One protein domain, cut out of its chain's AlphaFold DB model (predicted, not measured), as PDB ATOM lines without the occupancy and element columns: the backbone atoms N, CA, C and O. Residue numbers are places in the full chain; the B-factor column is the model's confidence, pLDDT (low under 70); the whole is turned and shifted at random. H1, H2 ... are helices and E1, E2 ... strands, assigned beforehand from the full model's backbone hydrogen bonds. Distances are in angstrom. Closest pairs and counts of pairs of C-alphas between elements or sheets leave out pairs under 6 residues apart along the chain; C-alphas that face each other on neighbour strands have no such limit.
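AT A GLANCE: This is residues 5 to 111 of the 112 residues of an uncharacterized protein of Synechococcus lividus PCC 6715 (UniProt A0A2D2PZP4). A twisted antiparallel sheet of four strands has helix H2 packed along one face and the longest helix, H3, beside its edge strand E4. H3 and H4 form a helical hairpin, with H4 folding back at one end of the sheet, while H1 lies at the other end of the long axis and only grazes the sheet. The printed part has 107 residues, with four named helices and four named strands in the order E1 H1 E2 H2 E3 E4 H3 H4; the sheet order is E2 E1 E3 E4 and the class is mixed, helices and strands. It is compact, with a radius of gyration of the C-alphas of 14.9 A, and elongated, with spans of 46 by 26 by 26 A.

IN THESE COORDINATES: In the sheet, E3 is residues 50 to 58, 23.3 A long; E1 is residues 5 to 11, 19.8 A, with C-alpha 5 at (-25.310, -49.903, -14.147). E2 is residues 28 to 31 and E4 residues 65 to 69. H2 is residues 34 to 45, 16.4 A; H1 is residues 17 to 26, 14.4 A. H3 is residues 75 to 92, 25.2 A, beginning at C-alpha 75 (-20.022, -37.344, -25.899). H4 is residues 97 to 109, 18.4 A, ending at C-alpha 109 (-26.333, -30.272, -7.564).

HOW THE PARTS SIT: The sheet is only just strongly twisted, its C-alphas lying up to 4.2 A off the best plane. Inner strands E1 and E3 are antiparallel at 162 degrees, with N 8 and O 54 within hydrogen-bond range at 2.8 A. Edge strand E2 is antiparallel to E1 at 152 degrees, with N 7 and O 29 at 2.8 A. E3 and edge strand E4 form a hairpin, antiparallel at 155 degrees, with N 67 and O 55 at 2.8 A. E2, H2 and E3 make a split strand-helix-strand unit, two strands running the same way with E1 between them, and its crossover is right-handed. H2 is over E1 and E3 at a height over the sheet of 7.8 A, along the strands at 3 degrees to E1 on the local plane; its closest C-alphas to E3 are Glu 45 and Val 53, 6.2 A apart. H3 is on the same face as H2, over none of the strands, with a height over the sheet of 5.7 A; its closest C-alphas to E4 are Arg 82 and Leu 67, 5.2 A apart. H2 and H3 are apart. H3, with residues 88 to 92 alone, touches H4, with residues 98 to 102 alone; the closest C-alphas, Leu 92 and Gly 98, are 5.9 A apart. They run opposite ways at a shallow tilt of 33 degrees, only just short of steep. H4 is on the sheet, its closest C-alphas to E4 being Thr 107 and Tyr 65, 6.6 A apart. H1 only grazes the sheet with residues 19 to 26; the closest C-alphas of H1 and E1 are Thr 23 and Phe 11, 6.7 A apart. In H1, H2, H3 and H4 every O i to N i+4 pair is within hydrogen-bond range.

THE WHOLE: The two C-alphas farthest apart, Asn 16 and Leu 91, are 47.9 A apart. The printed part has no cut and no long link. Mean pLDDT of the printed part is 87.6, with residues 13 to 18, 20 and 109 to 111 under 70.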
ATOM      1  N   TYR A   5     -25.670 -50.322 -12.805       93.69
ATOM      2  CA  TYR A   5     -25.310 -49.903 -14.147       93.69
ATOM      3  C   TYR A   5     -26.395 -50.343 -15.112       93.69
ATOM      4  O   TYR A   5     -26.948 -51.432 -14.971       93.69
ATOM      5  N   PHE A   6     -26.692 -49.523 -16.107       94.75
ATOM      6  CA  PHE A   6     -27.612 -49.922 -17.160       94.75
ATOM      7  C   PHE A   6     -27.226 -49.324 -18.501       94.75
ATOM      8  O   PHE A   6     -26.670 -48.227 -18.577       94.75
ATOM      9  N   THR A   7     -27.533 -50.072 -19.551       95.81
ATOM     10  CA  THR A   7     -27.294 -49.707 -20.940       95.81
ATOM     11  C   THR A   7     -28.631 -49.594 -21.653       95.81
ATOM     12  O   THR A   7     -29.386 -50.563 -21.733       95.81
ATOM     13  N   GLU A   8     -28.915 -48.399 -22.154       95.19
ATOM     14  CA  GLU A   8     -30.048 -48.103 -23.016       95.19
ATOM     15  C   GLU A   8     -29.616 -48.226 -24.481       95.19
ATOM     16  O   GLU A   8     -28.574 -47.700 -24.884       95.19
ATOM     17  N   VAL A   9     -30.411 -48.942 -25.273       93.56
ATOM     18  CA  VAL A   9     -30.110 -49.261 -26.670       93.56
ATOM     19  C   VAL A   9     -31.236 -48.754 -27.555       93.56
ATOM     20  O   VAL A   9     -32.382 -49.187 -27.453       93.56
ATOM     21  N   SER A  10     -30.885 -47.852 -28.463       90.38
ATOM     22  CA  SER A  10     -31.772 -47.366 -29.513       90.38
ATOM     23  C   SER A  10     -31.551 -48.175 -30.789       90.38
ATOM     24  O   SER A  10     -30.442 -48.222 -31.333       90.38
ATOM     25  N   PHE A  11     -32.613 -48.810 -31.277       87.31
ATOM     26  CA  PHE A  11     -32.618 -49.540 -32.542       87.31
ATOM     27  C   PHE A  11     -33.114 -48.644 -33.677       87.31
ATOM     28  O   PHE A  11     -33.845 -47.679 -33.457       87.31
ATOM     29  N   ARG A  12     -32.697 -48.951 -34.907       82.31
ATOM     30  CA  ARG A  12     -33.213 -48.266 -36.098       82.31
ATOM     31  C   ARG A  12     -34.704 -48.548 -36.251       82.31
ATOM     32  O   ARG A  12     -35.122 -49.702 -36.209       82.31
ATOM     33  N   ASP A  13     -35.470 -47.484 -36.444       69.38
ATOM     34  CA  ASP A  13     -36.911 -47.548 -36.639       69.38
ATOM     35  C   ASP A  13     -37.218 -47.643 -38.141       69.38
ATOM     36  O   ASP A  13     -37.342 -46.632 -38.829       69.38
ATOM     37  N   ASP A  14     -37.236 -48.872 -38.663       64.56
ATOM     38  CA  ASP A  14     -37.646 -49.172 -40.044       64.56
ATOM     39  C   ASP A  14     -39.070 -49.791 -40.075       64.56
ATOM     40  O   ASP A  14     -39.323 -50.710 -40.858       64.56
ATOM     41  N   ASP A  15     -39.990 -49.344 -39.204       58.00
ATOM     42  CA  ASP A  15     -41.440 -49.658 -39.244       58.00
ATOM     43  C   ASP A  15     -41.780 -51.171 -39.332       58.00
ATOM     44  O   ASP A  15     -42.612 -51.614 -40.127       58.00
ATOM     45  N   ASN A  16     -41.133 -52.018 -38.523       64.44
ATOM     46  CA  ASN A  16     -41.453 -53.452 -38.451       64.44
ATOM     47  C   ASN A  16     -41.686 -53.903 -37.005       64.44
ATOM     48  O   ASN A  16     -40.857 -53.646 -36.137       64.44
ATOM     49  N   ASP A  17     -42.740 -54.698 -36.778       66.50
ATOM     50  CA  ASP A  17     -43.128 -55.286 -35.476       66.50
ATOM     51  C   ASP A  17     -41.980 -56.014 -34.736       66.50
ATOM     52  O   ASP A  17     -41.995 -56.184 -33.513       66.50
ATOM     53  N   VAL A  18     -40.967 -56.465 -35.480       65.88
ATOM     54  CA  VAL A  18     -39.750 -57.105 -34.956       65.88
ATOM     55  C   VAL A  18     -38.885 -56.119 -34.160       65.88
ATOM     56  O   VAL A  18     -38.293 -56.508 -33.151       65.88
ATOM     57  N   TRP A  19     -38.834 -54.847 -34.558       70.19
ATOM     58  CA  TRP A  19     -38.050 -53.814 -33.876       70.19
ATOM     59  C   TRP A  19     -38.655 -53.458 -32.528       70.19
ATOM     60  O   TRP A  19     -37.941 -53.421 -31.530       70.19
ATOM     61  N   ASP A  20     -39.979 -53.354 -32.460       69.19
ATOM     62  CA  ASP A  20     -40.694 -53.180 -31.198       69.19
ATOM     63  C   ASP A  20     -40.448 -54.338 -30.229       69.19
ATOM     64  O   ASP A  20     -40.406 -54.141 -29.014       69.19
ATOM     65  N   ALA A  21     -40.320 -55.568 -30.733       74.81
ATOM     66  CA  ALA A  21     -39.994 -56.720 -29.898       74.81
ATOM     67  C   ALA A  21     -38.552 -56.651 -29.366       74.81
ATOM     68  O   ALA A  21     -38.329 -56.925 -28.186       74.81
ATOM     69  N   LEU A  22     -37.587 -56.246 -30.199       72.50
ATOM     70  CA  LEU A  22     -36.183 -56.094 -29.802       72.50
ATOM     71  C   LEU A  22     -35.980 -54.936 -28.823       72.50
ATOM     72  O   LEU A  22     -35.344 -55.137 -27.795       72.50
ATOM     73  N   THR A  23     -36.579 -53.772 -29.067       75.12
ATOM     74  CA  THR A  23     -36.548 -52.638 -28.133       75.12
ATOM     75  C   THR A  23     -37.175 -53.017 -26.790       75.12
ATOM     76  O   THR A  23     -36.623 -52.707 -25.739       75.12
ATOM     77  N   ARG A  24     -38.283 -53.773 -26.785       75.31
ATOM     78  CA  ARG A  24     -38.890 -54.267 -25.535       75.31
ATOM     79  C   ARG A  24     -38.028 -55.289 -24.797       75.31
ATOM     80  O   ARG A  24     -38.066 -55.323 -23.573       75.31
ATOM     81  N   ALA A  25     -37.300 -56.138 -25.519       79.19
ATOM     82  CA  ALA A  25     -36.498 -57.200 -24.918       79.19
ATOM     83  C   ALA A  25     -35.094 -56.739 -24.492       79.19
ATOM     84  O   ALA A  25     -34.561 -57.253 -23.514       79.19
ATOM     85  N   LEU A  26     -34.489 -55.814 -25.242       84.44
ATOM     86  CA  LEU A  26     -33.068 -55.453 -25.162       84.44
ATOM     87  C   LEU A  26     -32.811 -53.941 -25.122       84.44
ATOM     88  O   LEU A  26     -31.658 -53.538 -25.018       84.44
ATOM     89  N   GLY A  27     -33.843 -53.099 -25.211       86.50
ATOM     90  CA  GLY A  27     -33.684 -51.641 -25.197       86.50
ATOM     91  C   GLY A  27     -33.167 -51.092 -23.868       86.50
ATOM     92  O   GLY A  27     -32.669 -49.974 -23.832       86.50
ATOM     93  N   PHE A  28     -33.245 -51.875 -22.789       92.31
ATOM     94  CA  PHE A  28     -32.697 -51.531 -21.483       92.31
ATOM     95  C   PHE A  28     -32.129 -52.781 -20.806       92.31
ATOM     96  O   PHE A  28     -32.865 -53.733 -20.539       92.31
ATOM     97  N   VAL A  29     -30.827 -52.786 -20.523       93.50
ATOM     98  CA  VAL A  29     -30.118 -53.929 -19.928       93.50
ATOM     99  C   VAL A  29     -29.391 -53.486 -18.662       93.50
ATOM    100  O   VAL A  29     -28.538 -52.605 -18.717       93.50
ATOM    101  N   GLU A  30     -29.707 -54.103 -17.522       93.12
ATOM    102  CA  GLU A  30     -29.022 -53.867 -16.243       93.12
ATOM    103  C   GLU A  30     -27.742 -54.716 -16.140       93.12
ATOM    104  O   GLU A  30     -27.677 -55.835 -16.648       93.12
ATOM    105  N   SER A  31     -26.706 -54.173 -15.502       92.38
ATOM    106  CA  SER A  31     -25.415 -54.824 -15.260       92.38
ATOM    107  C   SER A  31     -24.990 -54.674 -13.804       92.38
ATOM    108  O   SER A  31     -25.223 -53.636 -13.180       92.38
ATOM    109  N   GLU A  32     -24.317 -55.695 -13.278       88.38
ATOM    110  CA  GLU A  32     -23.857 -55.712 -11.885       88.38
ATOM    111  C   GLU A  32     -22.521 -54.982 -11.706       88.38
ATOM    112  O   GLU A  32     -22.248 -54.458 -10.628       88.38
ATOM    113  N   THR A  33     -21.686 -54.933 -12.752       88.06
ATOM    114  CA  THR A  33     -20.362 -54.296 -12.695       88.06
ATOM    115  C   THR A  33     -20.140 -53.287 -13.816       88.06
ATOM    116  O   THR A  33     -20.763 -53.350 -14.881       88.06
ATOM    117  N   LEU A  34     -19.189 -52.377 -13.587       89.06
ATOM    118  CA  LEU A  34     -18.753 -51.406 -14.584       89.06
ATOM    119  C   LEU A  34     -18.199 -52.095 -15.838       89.06
ATOM    120  O   LEU A  34     -18.531 -51.701 -16.953       89.06
ATOM    121  N   GLU A  35     -17.390 -53.145 -15.680       90.81
ATOM    122  CA  GLU A  35     -16.811 -53.875 -16.813       90.81
ATOM    123  C   GLU A  35     -17.892 -54.518 -17.686       90.81
ATOM    124  O   GLU A  35     -17.792 -54.476 -18.913       90.81
ATOM    125  N   GLN A  36     -18.941 -55.079 -17.073       93.75
ATOM    126  CA  GLN A  36     -20.081 -55.630 -17.807       93.75
ATOM    127  C   GLN A  36     -20.812 -54.542 -18.599       93.75
ATOM    128  O   GLN A  36     -21.087 -54.730 -19.784       93.75
ATOM    129  N   ALA A  37     -21.069 -53.391 -17.975       93.50
ATOM    130  CA  ALA A  37     -21.756 -52.274 -18.616       93.50
ATOM    131  C   ALA A  37     -20.959 -51.696 -19.803       93.50
ATOM    132  O   ALA A  37     -21.529 -51.375 -20.847       93.50
ATOM    133  N   ILE A  38     -19.629 -51.609 -19.679       93.94
ATOM    134  CA  ILE A  38     -18.731 -51.198 -20.771       93.94
ATOM    135  C   ILE A  38     -18.737 -52.240 -21.899       93.94
ATOM    136  O   ILE A  38     -18.823 -51.883 -23.074       93.94
ATOM    137  N   ALA A  39     -18.671 -53.531 -21.563       95.25
ATOM    138  CA  ALA A  39     -18.690 -54.596 -22.561       95.25
ATOM    139  C   ALA A  39     -20.007 -54.615 -23.352       95.25
ATOM    140  O   ALA A  39     -19.982 -54.738 -24.577       95.25
ATOM    141  N   LEU A  40     -21.147 -54.448 -22.672       95.19
ATOM    142  CA  LEU A  40     -22.458 -54.340 -23.315       95.19
ATOM    143  C   LEU A  40     -22.560 -53.102 -24.199       95.19
ATOM    144  O   LEU A  40     -23.046 -53.213 -25.323       95.19
ATOM    145  N   HIS A  41     -22.049 -51.956 -23.738       96.56
ATOM    146  CA  HIS A  41     -22.012 -50.737 -24.542       96.56
ATOM    147  C   HIS A  41     -21.344 -50.984 -25.898       96.56
ATOM    148  O   HIS A  41     -21.955 -50.772 -26.944       96.56
ATOM    149  N   HIS A  42     -20.115 -51.505 -25.881       96.12
ATOM    150  CA  HIS A  42     -19.362 -51.776 -27.104       96.12
ATOM    151  C   HIS A  42     -19.990 -52.881 -27.954       96.12
ATOM    152  O   HIS A  42     -19.972 -52.799 -29.182       96.12
ATOM    153  N   PHE A  43     -20.566 -53.909 -27.328       94.56
ATOM    154  CA  PHE A  43     -21.287 -54.953 -28.050       94.56
ATOM    155  C   PHE A  43     -22.435 -54.372 -28.886       94.56
ATOM    156  O   PHE A  43     -22.543 -54.687 -30.074       94.56
ATOM    157  N   PHE A  44     -23.261 -53.502 -28.296       94.31
ATOM    158  CA  PHE A  44     -24.375 -52.876 -29.005       94.31
ATOM    159  C   PHE A  44     -23.919 -51.802 -29.994       94.31
ATOM    160  O   PHE A  44     -24.466 -51.737 -31.091       94.31
ATOM    161  N   GLU A  45     -22.893 -51.014 -29.664       94.69
ATOM    162  CA  GLU A  45     -22.324 -49.984 -30.547       94.69
ATOM    163  C   GLU A  45     -21.870 -50.572 -31.893       94.69
ATOM    164  O   GLU A  45     -22.061 -49.968 -32.947       94.69
ATOM    165  N   MET A  46     -21.307 -51.784 -31.875       92.75
ATOM    166  CA  MET A  46     -20.864 -52.481 -33.085       92.75
ATOM    167  C   MET A  46     -22.009 -53.130 -33.878       92.75
ATOM    168  O   MET A  46     -21.787 -53.623 -34.989       92.75
ATOM    169  N   HIS A  47     -23.221 -53.189 -33.325       89.75
ATOM    170  CA  HIS A  47     -24.317 -53.922 -33.936       89.75
ATOM    171  C   HIS A  47     -24.963 -53.106 -35.072       89.75
ATOM    172  O   HIS A  47     -25.420 -51.985 -34.849       89.75
ATOM    173  N   PRO A  48     -25.105 -53.656 -36.293       87.19
ATOM    174  CA  PRO A  48     -25.547 -52.888 -37.467       87.19
ATOM    175  C   PRO A  48     -26.974 -52.328 -37.359       87.19
ATOM    176  O   PRO A  48     -27.334 -51.408 -38.093       87.19
ATOM    177  N   LEU A  49     -27.786 -52.890 -36.461       85.62
ATOM    178  CA  LEU A  49     -29.183 -52.499 -36.231       85.62
ATOM    179  C   LEU A  49     -29.344 -51.436 -35.137       85.62
ATOM    180  O   LEU A  49     -30.443 -50.926 -34.936       85.62
ATOM    181  N   VAL A  50     -28.267 -51.111 -34.426       89.81
ATOM    182  CA  VAL A  50     -28.267 -50.109 -33.364       89.81
ATOM    183  C   VAL A  50     -27.940 -48.747 -33.972       89.81
ATOM    184  O   VAL A  50     -27.106 -48.625 -34.874       89.81
ATOM    185  N   CYS A  51     -28.659 -47.717 -33.534       91.00
ATOM    186  CA  CYS A  51     -28.427 -46.325 -33.924       91.00
ATOM    187  C   CYS A  51     -27.935 -45.462 -32.758       91.00
ATOM    188  O   CYS A  51     -27.403 -44.378 -32.996       91.00
ATOM    189  N   GLY A  52     -28.073 -45.945 -31.524       93.25
ATOM    190  CA  GLY A  52     -27.588 -45.260 -30.338       93.25
ATOM    191  C   GLY A  52     -27.419 -46.205 -29.157       93.25
ATOM    192  O   GLY A  52     -28.208 -47.134 -28.989       93.25
ATOM    193  N   VAL A  53     -26.404 -45.954 -28.337       96.31
ATOM    194  CA  VAL A  53     -26.197 -46.639 -27.061       96.31
ATOM    195  C   VAL A  53     -25.813 -45.614 -26.012       96.31
ATOM    196  O   VAL A  53     -24.921 -44.797 -26.243       96.31
ATOM    197  N   GLU A  54     -26.446 -45.683 -24.849       96.88
ATOM    198  CA  GLU A  54     -26.084 -44.889 -23.679       96.88
ATOM    199  C   GLU A  54     -25.921 -45.799 -22.467       96.88
ATOM    200  O   GLU A  54     -26.727 -46.693 -22.236       96.88
ATOM    201  N   THR A  55     -24.863 -45.592 -21.689       97.00
ATOM    202  CA  THR A  55     -24.609 -46.352 -20.464       97.00
ATOM    203  C   THR A  55     -24.563 -45.403 -19.286       97.00
ATOM    204  O   THR A  55     -23.901 -44.365 -19.346       97.00
ATOM    205  N   PHE A  56     -25.222 -45.786 -18.200       95.38
ATOM    206  CA  PHE A  56     -25.377 -44.975 -17.004       95.38
ATOM    207  C   PHE A  56     -24.983 -45.745 -15.748       95.38
ATOM    208  O   PHE A  56     -25.025 -46.975 -15.707       95.38
ATOM    209  N   ILE A  57     -24.646 -44.985 -14.710       93.44
ATOM    210  CA  ILE A  57     -24.538 -45.435 -13.322       93.44
ATOM    211  C   ILE A  57     -25.607 -44.727 -12.491       93.44
ATOM    212  O   ILE A  57     -25.898 -43.548 -12.706       93.44
ATOM    213  N   GLN A  58     -26.200 -45.428 -11.535       90.88
ATOM    214  CA  GLN A  58     -27.206 -44.867 -10.643       90.88
ATOM    215  C   GLN A  58     -27.089 -45.486  -9.249       90.88
ATOM    216  O   GLN A  58     -27.000 -46.706  -9.116       90.88
ATOM    217  N   SER A  59     -27.133 -44.654  -8.208       87.69
ATOM    218  CA  SER A  59     -27.408 -45.109  -6.842       87.69
ATOM    219  C   SER A  59     -28.918 -45.053  -6.580       87.69
ATOM    220  O   SER A  59     -29.658 -44.373  -7.291       87.69
ATOM    221  N   SER A  60     -29.416 -45.766  -5.566       78.12
ATOM    222  CA  SER A  60     -30.864 -45.910  -5.327       78.12
ATOM    223  C   SER A  60     -31.638 -44.595  -5.177       78.12
ATOM    224  O   SER A  60     -32.856 -44.593  -5.343       78.12
ATOM    225  N   GLU A  61     -30.949 -43.500  -4.857       76.81
ATOM    226  CA  GLU A  61     -31.541 -42.186  -4.599       76.81
ATOM    227  C   GLU A  61     -31.083 -41.112  -5.601       76.81
ATOM    228  O   GLU A  61     -31.573 -39.985  -5.555       76.81
ATOM    229  N   SER A  62     -30.167 -41.439  -6.521       81.44
ATOM    230  CA  SER A  62     -29.615 -40.489  -7.489       81.44
ATOM    231  C   SER A  62     -30.368 -40.524  -8.819       81.44
ATOM    232  O   SER A  62     -30.979 -41.531  -9.198       81.44
ATOM    233  N   CYS A  63     -30.287 -39.435  -9.587       86.62
ATOM    234  CA  CYS A  63     -30.606 -39.527 -11.011       86.62
ATOM    235  C   CYS A  63     -29.518 -40.345 -11.742       86.62
ATOM    236  O   CYS A  63     -28.410 -40.495 -11.218       86.62
ATOM    237  N   PRO A  64     -29.813 -40.884 -12.937       90.44
ATOM    238  CA  PRO A  64     -28.809 -41.530 -13.773       90.44
ATOM    239  C   PRO A  64     -27.658 -40.586 -14.117       90.44
ATOM    240  O   PRO A  64     -27.883 -39.470 -14.587       90.44
ATOM    241  N   TYR A  65     -26.430 -41.049 -13.920       92.38
ATOM    242  CA  TYR A  65     -25.212 -40.344 -14.296       92.38
ATOM    243  C   TYR A  65     -24.631 -40.995 -15.554       92.38
ATOM    244  O   TYR A  65     -24.392 -42.204 -15.581       92.38
ATOM    245  N   LEU A  66     -24.465 -40.217 -16.625       94.50
ATOM    246  CA  LEU A  66     -24.061 -40.738 -17.932       94.50
ATOM    247  C   LEU A  66     -22.568 -41.098 -17.931       94.50
ATOM    248  O   LEU A  66     -21.718 -40.293 -17.559       94.50
ATOM    249  N   LEU A  67     -22.257 -42.314 -18.381       94.12
ATOM    250  CA  LEU A  67     -20.893 -42.841 -18.472       94.12
ATOM    251  C   LEU A  67     -20.362 -42.843 -19.897       94.12
ATOM    252  O   LEU A  67     -19.242 -42.409 -20.156       94.12
ATOM    253  N   LEU A  68     -21.157 -43.390 -20.814       96.19
ATOM    254  CA  LEU A  68     -20.792 -43.599 -22.209       96.19
ATOM    255  C   LEU A  68     -21.998 -43.285 -23.079       96.19
ATOM    256  O   LEU A  68     -23.131 -43.566 -22.700       96.19
ATOM    257  N   THR A  69     -21.753 -42.723 -24.253       97.19
ATOM    258  CA  THR A  69     -22.792 -42.449 -25.244       97.19
ATOM    259  C   THR A  69     -22.184 -42.491 -26.634       97.19
ATOM    260  O   THR A  69     -21.050 -42.047 -26.830       97.19
ATOM    261  N   THR A  70     -22.953 -42.980 -27.600       95.75
ATOM    262  CA  THR A  70     -22.640 -42.844 -29.025       95.75
ATOM    263  C   THR A  70     -23.211 -41.548 -29.622       95.75
ATOM    264  O   THR A  70     -22.952 -41.245 -30.787       95.75
ATOM    265  N   ASP A  71     -23.987 -40.758 -28.863       93.88
ATOM    266  CA  ASP A  71     -24.473 -39.449 -29.312       93.88
ATOM    267  C   ASP A  71     -23.335 -38.418 -29.293       93.88
ATOM    268  O   ASP A  71     -22.874 -37.957 -28.242       93.88
ATOM    269  N   ALA A  72     -22.927 -37.986 -30.486       91.94
ATOM    270  CA  ALA A  72     -21.883 -36.989 -30.680       91.94
ATOM    271  C   ALA A  72     -22.130 -35.677 -29.911       91.94
ATOM    272  O   ALA A  72     -21.169 -35.029 -29.492       91.94
ATOM    273  N   LYS A  73     -23.392 -35.279 -29.695       93.56
ATOM    274  CA  LYS A  73     -23.731 -34.044 -28.965       93.56
ATOM    275  C   LYS A  73     -23.494 -34.167 -27.462       93.56
ATOM    276  O   LYS A  73     -23.213 -33.163 -26.812       93.56
ATOM    277  N   ARG A  74     -23.595 -35.380 -26.914       92.19
ATOM    278  CA  ARG A  74     -23.459 -35.668 -25.477       92.19
ATOM    279  C   ARG A  74     -22.099 -36.262 -25.121       92.19
ATOM    280  O   ARG A  74     -21.720 -36.253 -23.953       92.19
ATOM    281  N   MET A  75     -21.319 -36.697 -26.109       93.12
ATOM    282  CA  MET A  75     -20.022 -37.344 -25.899       93.12
ATOM    283  C   MET A  75     -19.032 -36.492 -25.089       93.12
ATOM    284  O   MET A  75     -18.319 -37.021 -24.238       93.12
ATOM    285  N   SER A  76     -19.005 -35.167 -25.284       93.06
ATOM    286  CA  SER A  76     -18.150 -34.295 -24.461       93.06
ATOM    287  C   SER A  76     -18.570 -34.288 -22.990       93.06
ATOM    288  O   SER A  76     -17.705 -34.293 -22.118       93.06
ATOM    289  N   GLN A  77     -19.875 -34.276 -22.709       91.81
ATOM    290  CA  GLN A  77     -20.392 -34.335 -21.341       91.81
ATOM    291  C   GLN A  77     -20.064 -35.691 -20.708       91.81
ATOM    292  O   GLN A  77     -19.529 -35.727 -19.603       91.81
ATOM    293  N   ALA A  78     -20.315 -36.784 -21.435       92.75
ATOM    294  CA  ALA A  78     -20.034 -38.141 -20.972       92.75
ATOM    295  C   ALA A  78     -18.549 -38.332 -20.625       92.75
ATOM    296  O   ALA A  78     -18.227 -38.883 -19.580       92.75
ATOM    297  N   ASN A  79     -17.629 -37.809 -21.444       92.94
ATOM    298  CA  ASN A  79     -16.193 -37.891 -21.161       92.94
ATOM    299  C   ASN A  79     -15.798 -37.157 -19.869       92.94
ATOM    300  O   ASN A  79     -14.991 -37.678 -19.098       92.94
ATOM    301  N   VAL A  80     -16.364 -35.969 -19.620       93.44
ATOM    302  CA  VAL A  80     -16.121 -35.220 -18.374       93.44
ATOM    303  C   VAL A  80     -16.663 -35.999 -17.179       93.44
ATOM    304  O   VAL A  80     -15.941 -36.221 -16.211       93.44
ATOM    305  N   GLN A  81     -17.913 -36.450 -17.265       93.06
ATOM    306  CA  GLN A  81     -18.574 -37.208 -16.207       93.06
ATOM    307  C   GLN A  81     -17.825 -38.506 -15.884       93.06
ATOM    308  O   GLN A  81     -17.514 -38.771 -14.722       93.06
ATOM    309  N   ARG A  82     -17.424 -39.269 -16.905       91.94
ATOM    310  CA  ARG A  82     -16.625 -40.488 -16.734       91.94
ATOM    311  C   ARG A  82     -15.299 -40.208 -16.030       91.94
ATOM    312  O   ARG A  82     -14.962 -40.915 -15.088       91.94
ATOM    313  N   SER A  83     -14.578 -39.162 -16.434       93.19
ATOM    314  CA  SER A  83     -13.303 -38.800 -15.803       93.19
ATOM    315  C   SER A  83     -13.466 -38.457 -14.319       93.19
ATOM    316  O   SER A  83     -12.639 -38.863 -13.508       93.19
ATOM    317  N   ARG A  84     -14.531 -37.733 -13.953       93.50
ATOM    318  CA  ARG A  84     -14.836 -37.403 -12.550       93.50
ATOM    319  C   ARG A  84     -15.202 -38.648 -11.744       93.50
ATOM    320  O   ARG A  84     -14.776 -38.783 -10.600       93.50
ATOM    321  N   LEU A  85     -15.957 -39.567 -12.344       91.62
ATOM    322  CA  LEU A  85     -16.296 -40.836 -11.707       91.62
ATOM    323  C   LEU A  85     -15.052 -41.698 -11.461       91.62
ATOM    324  O   LEU A  85     -14.917 -42.260 -10.381       91.62
ATOM    325  N   GLU A  86     -14.147 -41.809 -12.434       91.75
ATOM    326  CA  GLU A  86     -12.894 -42.564 -12.285       91.75
ATOM    327  C   GLU A  86     -12.049 -42.026 -11.118       91.75
ATOM    328  O   GLU A  86     -11.531 -42.805 -10.316       91.75
ATOM    329  N   GLU A  87     -11.972 -40.702 -10.969       94.19
ATOM    330  CA  GLU A  87     -11.307 -40.054  -9.834       94.19
ATOM    331  C   GLU A  87     -12.009 -40.366  -8.502       94.19
ATOM    332  O   GLU A  87     -11.357 -40.755  -7.529       94.19
ATOM    333  N   ALA A  88     -13.341 -40.276  -8.457       92.69
ATOM    334  CA  ALA A  88     -14.121 -40.615  -7.269       92.69
ATOM    335  C   ALA A  88     -13.946 -42.090  -6.867       92.69
ATOM    336  O   ALA A  88     -13.733 -42.387  -5.692       92.69
ATOM    337  N   ILE A  89     -13.960 -43.015  -7.832       91.44
ATOM    338  CA  ILE A  89     -13.707 -44.443  -7.604       91.44
ATOM    339  C   ILE A  89     -12.296 -44.661  -7.047       91.44
ATOM    340  O   ILE A  89     -12.133 -45.449  -6.115       91.44
ATOM    341  N   ALA A  90     -11.285 -43.970  -7.578       92.25
ATOM    342  CA  ALA A  90      -9.909 -44.101  -7.107       92.25
ATOM    343  C   ALA A  90      -9.728 -43.616  -5.656       92.25
ATOM    344  O   ALA A  90      -8.939 -44.198  -4.910       92.25
ATOM    345  N   LEU A  91     -10.458 -42.573  -5.250       94.06
ATOM    346  CA  LEU A  91     -10.374 -41.989  -3.908       94.06
ATOM    347  C   LEU A  91     -11.243 -42.716  -2.874       94.06
ATOM    348  O   LEU A  91     -10.822 -42.905  -1.734       94.06
ATOM    349  N   LEU A  92     -12.461 -43.094  -3.260       93.12
ATOM    350  CA  LEU A  92     -13.497 -43.587  -2.349       93.12
ATOM    351  C   LEU A  92     -13.657 -45.109  -2.411       93.12
ATOM    352  O   LEU A  92     -14.148 -45.707  -1.456       93.12
ATOM    353  N   GLY A  93     -13.255 -45.744  -3.511       89.00
ATOM    354  CA  GLY A  93     -13.473 -47.161  -3.797       89.00
ATOM    355  C   GLY A  93     -14.819 -47.443  -4.478       89.00
ATOM    356  O   GLY A  93     -15.843 -46.870  -4.122       89.00
ATOM    357  N   ALA A  94     -14.822 -48.383  -5.431       83.88
ATOM    358  CA  ALA A  94     -15.966 -48.693  -6.304       83.88
ATOM    359  C   ALA A  94     -17.233 -49.200  -5.586       83.88
ATOM    360  O   ALA A  94     -18.325 -49.086  -6.124       83.88
ATOM    361  N   ASN A  95     -17.091 -49.763  -4.383       83.12
ATOM    362  CA  ASN A  95     -18.189 -50.356  -3.610       83.12
ATOM    363  C   ASN A  95     -18.384 -49.664  -2.252       83.12
ATOM    364  O   ASN A  95     -18.848 -50.288  -1.297       83.12
ATOM    365  N   SER A  96     -17.943 -48.410  -2.117       87.94
ATOM    366  CA  SER A  96     -18.058 -47.681  -0.856       87.94
ATOM    367  C   SER A  96     -19.346 -46.868  -0.782       87.94
ATOM    368  O   SER A  96     -19.820 -46.326  -1.777       87.94
ATOM    369  N   ALA A  97     -19.859 -46.696   0.438       88.44
ATOM    370  CA  ALA A  97     -20.962 -45.770   0.697       88.44
ATOM    371  C   ALA A  97     -20.605 -44.313   0.337       88.44
ATOM    372  O   ALA A  97     -21.490 -43.514   0.049       88.44
ATOM    373  N   GLY A  98     -19.310 -43.967   0.323       90.38
ATOM    374  CA  GLY A  98     -18.855 -42.642  -0.098       90.38
ATOM    375  C   GLY A  98     -19.094 -42.385  -1.585       90.38
ATOM    376  O   GLY A  98     -19.431 -41.265  -1.959       90.38
ATOM    377  N   LEU A  99     -18.966 -43.408  -2.436       90.25
ATOM    378  CA  LEU A  99     -19.266 -43.276  -3.861       90.25
ATOM    379  C   LEU A  99     -20.771 -43.085  -4.110       90.25
ATOM    380  O   LEU A  99     -21.146 -42.276  -4.957       90.25
ATOM    381  N   ASP A 100     -21.622 -43.771  -3.339       89.69
ATOM    382  CA  ASP A 100     -23.081 -43.589  -3.384       89.69
ATOM    383  C   ASP A 100     -23.487 -42.144  -3.045       89.69
ATOM    384  O   ASP A 100     -24.289 -41.536  -3.760       89.69
ATOM    385  N   GLU A 101     -22.908 -41.578  -1.979       90.44
ATOM    386  CA  GLU A 101     -23.145 -40.191  -1.557       90.44
ATOM    387  C   GLU A 101     -22.620 -39.187  -2.593       90.44
ATOM    388  O   GLU A 101     -23.302 -38.217  -2.932       90.44
ATOM    389  N   TRP A 102     -21.434 -39.438  -3.151       92.25
ATOM    390  CA  TRP A 102     -20.866 -38.607  -4.210       92.25
ATOM    391  C   TRP A 102     -21.765 -38.570  -5.455       92.25
ATOM    392  O   TRP A 102     -22.076 -37.485  -5.948       92.25
ATOM    393  N   LEU A 103     -22.254 -39.726  -5.921       91.44
ATOM    394  CA  LEU A 103     -23.187 -39.818  -7.055       91.44
ATOM    395  C   LEU A 103     -24.491 -39.058  -6.796       91.44
ATOM    396  O   LEU A 103     -25.022 -38.386  -7.688       91.44
ATOM    397  N   PHE A 104     -25.015 -39.150  -5.573       89.56
ATOM    398  CA  PHE A 104     -26.192 -38.390  -5.173       89.56
ATOM    399  C   PHE A 104     -25.937 -36.881  -5.276       89.56
ATOM    400  O   PHE A 104     -26.715 -36.174  -5.916       89.56
ATOM    401  N   MET A 105     -24.831 -36.382  -4.722       88.88
ATOM    402  CA  MET A 105     -24.493 -34.957  -4.798       88.88
ATOM    403  C   MET A 105     -24.311 -34.483  -6.242       88.88
ATOM    404  O   MET A 105     -24.900 -33.476  -6.626       88.88
ATOM    405  N   GLU A 106     -23.567 -35.225  -7.063       89.00
ATOM    406  CA  GLU A 106     -23.291 -34.873  -8.461       89.00
ATOM    407  C   GLU A 106     -24.547 -34.724  -9.314       89.00
ATOM    408  O   GLU A 106     -24.655 -33.820 -10.136       89.00
ATOM    409  N   THR A 107     -25.515 -35.612  -9.117       83.25
ATOM    410  CA  THR A 107     -26.731 -35.655  -9.941       83.25
ATOM    411  C   THR A 107     -27.833 -34.725  -9.436       83.25
ATOM    412  O   THR A 107     -28.799 -34.457 -10.157       83.25
ATOM    413  N   THR A 108     -27.699 -34.225  -8.205       79.88
ATOM    414  CA  THR A 108     -28.680 -33.338  -7.565       79.88
ATOM    415  C   THR A 108     -28.219 -31.880  -7.559       79.88
ATOM    416  O   THR A 108     -29.059 -30.988  -7.658       79.88
ATOM    417  N   ALA A 109     -26.907 -31.620  -7.513       63.97
ATOM    418  CA  ALA A 109     -26.333 -30.272  -7.564       63.97
ATOM    419  C   ALA A 109     -26.594 -29.551  -8.900       63.97
ATOM    420  O   ALA A 109     -26.731 -28.333  -8.915       63.97
ATOM    421  N   ASP A 110     -26.764 -30.286 -10.004       54.28
ATOM    422  CA  ASP A 110     -27.131 -29.718 -11.314       54.28
ATOM    423  C   ASP A 110     -28.582 -29.177 -11.378       54.28
ATOM    424  O   ASP A 110     -29.004 -28.646 -12.406       54.28
ATOM    425  N   LYS A 111     -29.379 -29.306 -10.302       49.31
ATOM    426  CA  LYS A 111     -30.780 -28.839 -10.233       49.31
ATOM    427  C   LYS A 111     -30.993 -27.561  -9.406       49.31
ATOM    428  O   LYS A 111     -32.148 -27.165  -9.233       49.31
TER     429      LYS A 111